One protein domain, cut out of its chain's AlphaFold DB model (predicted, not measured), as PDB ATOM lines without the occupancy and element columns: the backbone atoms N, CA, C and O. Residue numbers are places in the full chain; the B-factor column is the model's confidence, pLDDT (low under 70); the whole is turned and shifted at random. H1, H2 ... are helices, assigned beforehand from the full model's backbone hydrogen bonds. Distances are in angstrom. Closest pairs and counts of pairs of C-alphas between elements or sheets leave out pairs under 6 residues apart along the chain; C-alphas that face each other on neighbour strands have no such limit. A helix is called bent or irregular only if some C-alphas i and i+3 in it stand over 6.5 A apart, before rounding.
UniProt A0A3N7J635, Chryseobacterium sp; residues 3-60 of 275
ATOM      1  N   GLN A   3      29.512 -27.079 -43.263       56.03
ATOM      2  CA  GLN A   3      30.707 -26.231 -43.090       56.03
ATOM      3  C   GLN A   3      30.446 -24.722 -43.223       56.03
ATOM      4  O   GLN A   3      31.223 -23.914 -42.722       56.03
ATOM      5  N   THR A   4      29.377 -24.317 -43.910       61.56
ATOM      6  CA  THR A   4      29.088 -22.898 -44.139       61.56
ATOM      7  C   THR A   4      28.549 -22.219 -42.880       61.56
ATOM      8  O   THR A   4      28.866 -21.062 -42.639       61.56
ATOM      9  N   LYS A   5      27.781 -22.933 -42.044       67.31
ATOM     10  CA  LYS A   5      27.180 -22.366 -40.824       67.31
ATOM     11  C   LYS A   5      28.235 -22.069 -39.757       67.31
ATOM     12  O   LYS A   5      28.234 -20.975 -39.205       67.31
ATOM     13  N   ASP A   6      29.172 -22.992 -39.555       70.31
ATOM     14  CA  ASP A   6      30.254 -22.843 -38.573       70.31
ATOM     15  C   ASP A   6      31.224 -21.715 -38.976       70.31
ATOM     16  O   ASP A   6      31.629 -20.899 -38.151       70.31
ATOM     17  N   LYS A   7      31.518 -21.588 -40.279       73.88
ATOM     18  CA  LYS A   7      32.320 -20.474 -40.816       73.88
ATOM     19  C   LYS A   7      31.629 -19.119 -40.646       73.88
ATOM     20  O   LYS A   7      32.292 -18.143 -40.310       73.88
ATOM     21  N   ILE A   8      30.312 -19.055 -40.858       79.12
ATOM     22  CA  ILE A   8      29.527 -17.829 -40.656       79.12
ATOM     23  C   ILE A   8      29.494 -17.446 -39.169       79.12
ATOM     24  O   ILE A   8      29.680 -16.278 -38.849       79.12
ATOM     25  N   LEU A   9      29.321 -18.413 -38.261       77.25
ATOM     26  CA  LEU A   9      29.344 -18.172 -36.813       77.25
ATOM     27  C   LEU A   9      30.697 -17.622 -36.344       77.25
ATOM     28  O   LEU A   9      30.737 -16.593 -35.671       77.25
ATOM     29  N   ASN A  10      31.800 -18.239 -36.773       78.75
ATOM     30  CA  ASN A  10      33.145 -17.754 -36.449       78.75
ATOM     31  C   ASN A  10      33.424 -16.366 -37.048       78.75
ATOM     32  O   ASN A  10      34.085 -15.543 -36.422       78.75
ATOM     33  N   PHE A  11      32.900 -16.074 -38.242       83.19
ATOM     34  CA  PHE A  11      33.017 -14.746 -38.844       83.19
ATOM     35  C   PHE A  11      32.270 -13.677 -38.035       83.19
ATOM     36  O   PHE A  11      32.833 -12.621 -37.753       83.19
ATOM     37  N   VAL A  12      31.027 -13.952 -37.622       83.12
ATOM     38  CA  VAL A  12      30.223 -13.028 -36.799       83.12
ATOM     39  C   VAL A  12      30.876 -12.792 -35.434       83.12
ATOM     40  O   VAL A  12      30.865 -11.660 -34.953       83.12
ATOM     41  N   TYR A  13      31.508 -13.815 -34.849       81.25
ATOM     42  CA  TYR A  13      32.289 -13.688 -33.616       81.25
ATOM     43  C   TYR A  13      33.463 -12.716 -33.775       81.25
ATOM     44  O   TYR A  13      33.557 -11.725 -33.051       81.25
ATOM     45  N   SER A  14      34.321 -12.958 -34.768       84.19
ATOM     46  CA  SER A  14      35.487 -12.107 -35.022       84.19
ATOM     47  C   SER A  14      35.083 -10.673 -35.377       84.19
ATOM     48  O   SER A  14      35.756  -9.724 -34.979       84.19
ATOM     49  N   LEU A  15      33.959 -10.499 -36.079       86.62
ATOM     50  CA  LEU A  15      33.415  -9.185 -36.413       86.62
ATOM     51  C   LEU A  15      32.879  -8.452 -35.172       86.62
ATOM     52  O   LEU A  15      33.169  -7.272 -34.990       86.62
ATOM     53  N   GLY A  16      32.140  -9.143 -34.301       86.19
ATOM     54  CA  GLY A  16      31.642  -8.582 -33.044       86.19
ATOM     55  C   GLY A  16      32.767  -8.153 -32.106       86.19
ATOM     56  O   GLY A  16      32.768  -7.019 -31.627       86.19
ATOM     57  N   ALA A  17      33.771  -9.015 -31.926       86.50
ATOM     58  CA  ALA A  17      34.951  -8.719 -31.117       86.50
ATOM     59  C   ALA A  17      35.717  -7.491 -31.644       86.50
ATOM     60  O   ALA A  17      36.141  -6.636 -30.865       86.50
ATOM     61  N   ALA A  18      35.839  -7.342 -32.967       89.56
ATOM     62  CA  ALA A  18      36.479  -6.174 -33.571       89.56
ATOM     63  C   ALA A  18      35.736  -4.861 -33.256       89.56
ATOM     64  O   ALA A  18      36.375  -3.853 -32.948       89.56
ATOM     65  N   VAL A  19      34.397  -4.866 -33.282       88.56
ATOM     66  CA  VAL A  19      33.576  -3.684 -32.952       88.56
ATOM     67  C   VAL A  19      33.752  -3.277 -31.483       88.56
ATOM     68  O   VAL A  19      33.858  -2.086 -31.185       88.56
ATOM     69  N   VAL A  20      33.849  -4.243 -30.567       90.69
ATOM     70  CA  VAL A  20      34.096  -3.988 -29.135       90.69
ATOM     71  C   VAL A  20      35.479  -3.391 -28.913       90.69
ATOM     72  O   VAL A  20      35.605  -2.371 -28.234       90.69
ATOM     73  N   ILE A  21      36.514  -3.987 -29.511       90.06
ATOM     74  CA  ILE A  21      37.897  -3.515 -29.386       90.06
ATOM     75  C   ILE A  21      38.018  -2.080 -29.910       90.06
ATOM     76  O   ILE A  21      38.644  -1.244 -29.258       90.06
ATOM     77  N   LEU A  22      37.358  -1.757 -31.027       88.00
ATOM     78  CA  LEU A  22      37.278  -0.383 -31.525       88.00
ATOM     79  C   LEU A  22      36.573   0.545 -30.528       88.00
ATOM     80  O   LEU A  22      37.079   1.627 -30.243       88.00
ATOM     81  N   GLY A  23      35.450   0.128 -29.941       86.12
ATOM     82  CA  GLY A  23      34.757   0.917 -28.919       86.12
ATOM     83  C   GLY A  23      35.620   1.209 -27.689       86.12
ATOM     84  O   GLY A  23      35.658   2.344 -27.209       86.12
ATOM     85  N   VAL A  24      36.373   0.215 -27.212       90.00
ATOM     86  CA  VAL A  24      37.332   0.382 -26.110       90.00
ATOM     87  C   VAL A  24      38.474   1.316 -26.516       90.00
ATOM     88  O   VAL A  24      38.835   2.203 -25.742       90.00
ATOM     89  N   PHE A  25      39.007   1.179 -27.732       88.12
ATOM     90  CA  PHE A  25      40.056   2.043 -28.274       88.12
ATOM     91  C   PHE A  25      39.635   3.521 -28.303       88.12
ATOM     92  O   PHE A  25      40.351   4.373 -27.772       88.12
ATOM     93  N   PHE A  26      38.442   3.826 -28.827       87.19
ATOM     94  CA  PHE A  26      37.907   5.194 -28.845       87.19
ATOM     95  C   PHE A  26      37.689   5.753 -27.436       87.19
ATOM     96  O   PHE A  26      37.978   6.927 -27.190       87.19
ATOM     97  N   LYS A  27      37.231   4.923 -26.490       84.94
ATOM     98  CA  LYS A  27      37.068   5.344 -25.094       84.94
ATOM     99  C   LYS A  27      38.404   5.623 -24.407       84.94
ATOM    100  O   LYS A  27      38.515   6.642 -23.734       84.94
ATOM    101  N   MET A  28      39.410   4.762 -24.574       86.69
ATOM    102  CA  MET A  28      40.732   4.958 -23.962       86.69
ATOM    103  C   MET A  28      41.442   6.193 -24.518       86.69
ATOM    104  O   MET A  28      41.988   6.986 -23.751       86.69
ATOM    105  N   LEU A  29      41.384   6.403 -25.835       86.75
ATOM    106  CA  LEU A  29      42.000   7.570 -26.469       86.75
ATOM    107  C   LEU A  29      41.186   8.861 -26.314       86.75
ATOM    108  O   LEU A  29      41.639   9.908 -26.768       86.75
ATOM    109  N   HIS A  30      40.006   8.811 -25.683       82.19
ATOM    110  CA  HIS A  30      39.105   9.960 -25.534       82.19
ATOM    111  C   HIS A  30      38.797  10.656 -26.876       82.19
ATOM    112  O   HIS A  30      38.557  11.863 -26.931       82.19
ATOM    113  N   ILE A  31      38.798   9.890 -27.973       76.50
ATOM    114  CA  ILE A  31      38.537  10.406 -29.316       76.50
ATOM    115  C   ILE A  31      37.022  10.469 -29.508       76.50
ATOM    116  O   ILE A  31      36.332   9.449 -29.478       76.50
ATOM    117  N   ASN A  32      36.508  11.677 -29.732       77.44
ATOM    118  CA  ASN A  32      35.111  11.905 -30.081       77.44
ATOM    119  C   ASN A  32      35.005  12.084 -31.597       77.44
ATOM    120  O   ASN A  32      35.595  13.006 -32.162       77.44
ATOM    121  N   VAL A  33      34.261  11.199 -32.260       71.94
ATOM    122  CA  VAL A  33      34.038  11.266 -33.708       71.94
ATOM    123  C   VAL A  33      32.715  11.989 -33.944       71.94
ATOM    124  O   VAL A  33      31.638  11.393 -33.898       71.94
ATOM    125  N   GLY A  34      32.783  13.304 -34.156       73.06
ATOM    126  CA  GLY A  34      31.608  14.139 -34.426       73.06
ATOM    127  C   GLY A  34      30.581  14.119 -33.286       73.06
ATOM    128  O   GLY A  34      30.878  14.545 -32.175       73.06
ATOM    129  N   PHE A  35      29.365  13.635 -33.565       70.81
ATOM    130  CA  PHE A  35      28.247  13.569 -32.610       70.81
ATOM    131  C   PHE A  35      28.286  12.344 -31.673       70.81
ATOM    132  O   PHE A  35      27.439  12.222 -30.788       70.81
ATOM    133  N   LEU A  36      29.244  11.427 -31.852       72.75
ATOM    134  CA  LEU A  36      29.378  10.207 -31.055       72.75
ATOM    135  C   LEU A  36      30.554  10.322 -30.081       72.75
ATOM    136  O   LEU A  36      31.714  10.447 -30.482       72.75
ATOM    137  N   SER A  37      30.250  10.243 -28.785       80.94
ATOM    138  CA  SER A  37      31.269  10.165 -27.737       80.94
ATOM    139  C   SER A  37      31.883   8.765 -27.654       80.94
ATOM    140  O   SER A  37      31.218   7.771 -27.959       80.94
ATOM    141  N   GLY A  38      33.120   8.657 -27.158       78.38
ATOM    142  CA  GLY A  38      33.768   7.355 -26.921       78.38
ATOM    143  C   GLY A  38      32.948   6.414 -26.022       78.38
ATOM    144  O   GLY A  38      32.964   5.198 -26.206       78.38
ATOM    145  N   ASN A  39      32.139   6.964 -25.108       82.31
ATOM    146  CA  ASN A  39      31.191   6.188 -24.302       82.31
ATOM    147  C   ASN A  39      30.034   5.609 -25.128       82.31
ATOM    148  O   ASN A  39      29.619   4.483 -24.866       82.31
ATOM    149  N   ALA A  40      29.527   6.348 -26.116       84.88
ATOM    150  CA  ALA A  40      28.459   5.873 -26.991       84.88
ATOM    151  C   ALA A  40      28.948   4.742 -27.911       84.88
ATOM    152  O   ALA A  40      28.262   3.733 -28.054       84.88
ATOM    153  N   ILE A  41      30.156   4.875 -28.472       86.44
ATOM    154  CA  ILE A  41      30.761   3.844 -29.332       86.44
ATOM    155  C   ILE A  41      31.048   2.574 -28.518       86.44
ATOM    156  O   ILE A  41      30.706   1.478 -28.959       86.44
ATOM    157  N   LEU A  42      31.598   2.708 -27.303       88.25
ATOM    158  CA  LEU A  42      31.789   1.559 -26.415       88.25
ATOM    159  C   LEU A  42      30.458   0.900 -26.038       88.25
ATOM    160  O   LEU A  42      30.351  -0.323 -26.079       88.25
ATOM    161  N   GLY A  43      29.457   1.697 -25.654       87.38
ATOM    162  CA  GLY A  43      28.145   1.179 -25.274       87.38
ATOM    163  C   GLY A  43      27.513   0.357 -26.395       87.38
ATOM    164  O   GLY A  43      26.977  -0.717 -26.140       87.38
ATOM    165  N   LEU A  44      27.653   0.816 -27.641       88.31
ATOM    166  CA  LEU A  44      27.168   0.101 -28.817       88.31
ATOM    167  C   LEU A  44      27.948  -1.201 -29.055       88.31
ATOM    168  O   LEU A  44      27.329  -2.236 -29.292       88.31
ATOM    169  N   GLY A  45      29.278  -1.184 -28.920       88.62
ATOM    170  CA  GLY A  45      30.107  -2.388 -29.038       88.62
ATOM    171  C   GLY A  45      29.753  -3.465 -28.007       88.62
ATOM    172  O   GLY A  45      29.534  -4.616 -28.374       88.62
ATOM    173  N   LEU A  46      29.591  -3.084 -26.739       90.44
ATOM    174  CA  LEU A  46      29.196  -4.013 -25.671       90.44
ATOM    175  C   LEU A  46      27.786  -4.590 -25.879       90.44
ATOM    176  O   LEU A  46      27.537  -5.749 -25.553       90.44
ATOM    177  N   LEU A  47      26.861  -3.812 -26.446       89.62
ATOM    178  CA  LEU A  47      25.501  -4.273 -26.752       89.62
ATOM    179  C   LEU A  47      25.506  -5.302 -27.898       89.62
ATOM    180  O   LEU A  47      24.794  -6.308 -27.845       89.62
ATOM    181  N   VAL A  48      26.358  -5.087 -28.907       89.25
ATOM    182  CA  VAL A  48      26.600  -6.058 -29.984       89.25
ATOM    183  C   VAL A  48      27.185  -7.358 -29.423       89.25
ATOM    184  O   VAL A  48      26.684  -8.433 -29.746       89.25
ATOM    185  N   GLU A  49      28.175  -7.282 -28.532       88.62
ATOM    186  CA  GLU A  49      28.782  -8.465 -27.907       88.62
ATOM    187  C   GLU A  49      27.798  -9.248 -27.034       88.62
ATOM    188  O   GLU A  49      27.682 -10.468 -27.169       88.62
ATOM    189  N   ALA A  50      27.007  -8.555 -26.213       88.56
ATOM    190  CA  ALA A  50      25.953  -9.185 -25.425       88.56
ATOM    191  C   ALA A  50      24.940  -9.927 -26.316       88.56
ATOM    192  O   ALA A  50      24.531 -11.045 -26.000       88.56
ATOM    193  N   SER A  51      24.574  -9.345 -27.461       87.56
ATOM    194  CA  SER A  51      23.655  -9.971 -28.419       87.56
ATOM    195  C   SER A  51      24.249 -11.240 -29.045       87.56
ATOM    196  O   SER A  51      23.547 -12.242 -29.190       87.56
ATOM    197  N   ILE A  52      25.546 -11.235 -29.369       86.69
ATOM    198  CA  ILE A  52      26.252 -12.403 -29.921       86.69
ATOM    199  C   ILE A  52      26.314 -13.540 -28.896       86.69
ATOM    200  O   ILE A  52      26.029 -14.688 -29.243       86.69
ATOM    201  N   PHE A  53      26.603 -13.236 -27.626       83.75
ATOM    202  CA  PHE A  53      26.600 -14.243 -26.561       83.75
ATOM    203  C   PHE A  53      25.227 -14.882 -26.353       83.75
ATOM    204  O   PHE A  53      25.139 -16.098 -26.180       83.75
ATOM    205  N   VAL A  54      24.149 -14.096 -26.427       86.94
ATOM    206  CA  VAL A  54      22.780 -14.626 -26.332       86.94
ATOM    207  C   VAL A  54      22.482 -15.578 -27.487       86.94
ATOM    208  O   VAL A  54      21.958 -16.663 -27.256       86.94
ATOM    209  N   VAL A  55      22.852 -15.228 -28.723       82.56
ATOM    210  CA  VAL A  55      22.654 -16.113 -29.887       82.56
ATOM    211  C   VAL A  55      23.455 -17.414 -29.749       82.56
ATOM    212  O   VAL A  55      22.970 -18.484 -30.125       82.56
ATOM    213  N   PHE A  56      24.658 -17.347 -29.177       74.31
ATOM    214  CA  PHE A  56      25.526 -18.506 -28.982       74.31
ATOM    215  C   PHE A  56      25.091 -19.422 -27.838       74.31
ATOM    216  O   PHE A  56      25.259 -20.635 -27.936       74.31
ATOM    217  N   ALA A  57      24.458 -18.882 -26.795       79.50
ATOM    218  CA  ALA A  57      23.878 -19.696 -25.729       79.50
ATOM    219  C   ALA A  57      22.889 -20.752 -26.273       79.50
ATOM    220  O   ALA A  57      22.739 -21.821 -25.687       79.50
ATOM    221  N   PHE A  58      22.264 -20.484 -27.427       78.06
ATOM    222  CA  PHE A  58      21.371 -21.418 -28.119       78.06
ATOM    223  C   PHE A  58      22.060 -22.306 -29.174       78.06
ATOM    224  O   PHE A  58      21.419 -23.215 -29.695       78.06
ATOM    225  N   ASN A  59      23.340 -22.080 -29.496       70.75
ATOM    226  CA  ASN A  59      24.132 -22.888 -30.434       70.75
ATOM    227  C   ASN A  59      25.556 -23.130 -29.893       70.75
ATOM    228  O   ASN A  59      26.515 -22.573 -30.437       70.75
ATOM    229  N   PRO A  60      25.717 -23.950 -28.837       65.94
ATOM    230  CA  PRO A  60      27.035 -24.302 -28.323       65.94
ATOM    231  C   PRO A  60      27.880 -24.993 -29.410       65.94
ATOM    232  O   PRO A  60      27.340 -25.728 -30.247       65.94
TER     233      PRO A  60
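This is residues 3 to 60 of the 275 residues of a protein of Chryseobacterium sp (UniProt A0A3N7J635). The model is a long helical hairpin: the longer helix H1 runs the length of a rod, and H2 folds back beside it, the two forming a narrow V that is closer near the link and opens toward the two ends of the printed part. Residues 3 to 8, which belong to H1, stick out past the contact with H2. The printed part has 58 residues, with two named helices in the order H1, H2 and no named strand, and its class is all helix. The whole is loose, with a radius of gyration of the C-alphas of 13.4 A, and spans 40 by 18 by 17 A.

H1, the longest helix, covers residues 3 to 28 and measures 37.9 A from first to last C-alpha, from Gln 3 at (30.707, -26.231, -43.090) to Met 28 at (40.732, 4.958, -23.962). H2 covers residues 38 to 57 and measures 28.8 A, ending with C-alpha 57 at (23.878, -19.696, -25.729). Residues 58 to 60 follow H2.

H1 and H2 touch, with 34 pairs of C-alphas within 8 A. Their closest C-alphas are those of Gly 23 and Leu 42, 3.9 A apart. Their lines stand at a shallow tilt of 25 degrees and run opposite ways, with the centres 9.9 A apart. The two form a helical hairpin. In both H1 and H2, every O i to N i+4 pair is within hydrogen-bond range. Neither helix is bent.

The two C-alphas farthest apart are those of Gln 3 and Gly 34, at 41.3 A, while those of Gln 3 and Pro 60 are 15.3 A apart. The link from H1 to H2, residues 29 to 37, is short. The printed part has no cut. The mean pLDDT of the printed part is 81.8, and residues 3 to 5 and residue 60 are under 70.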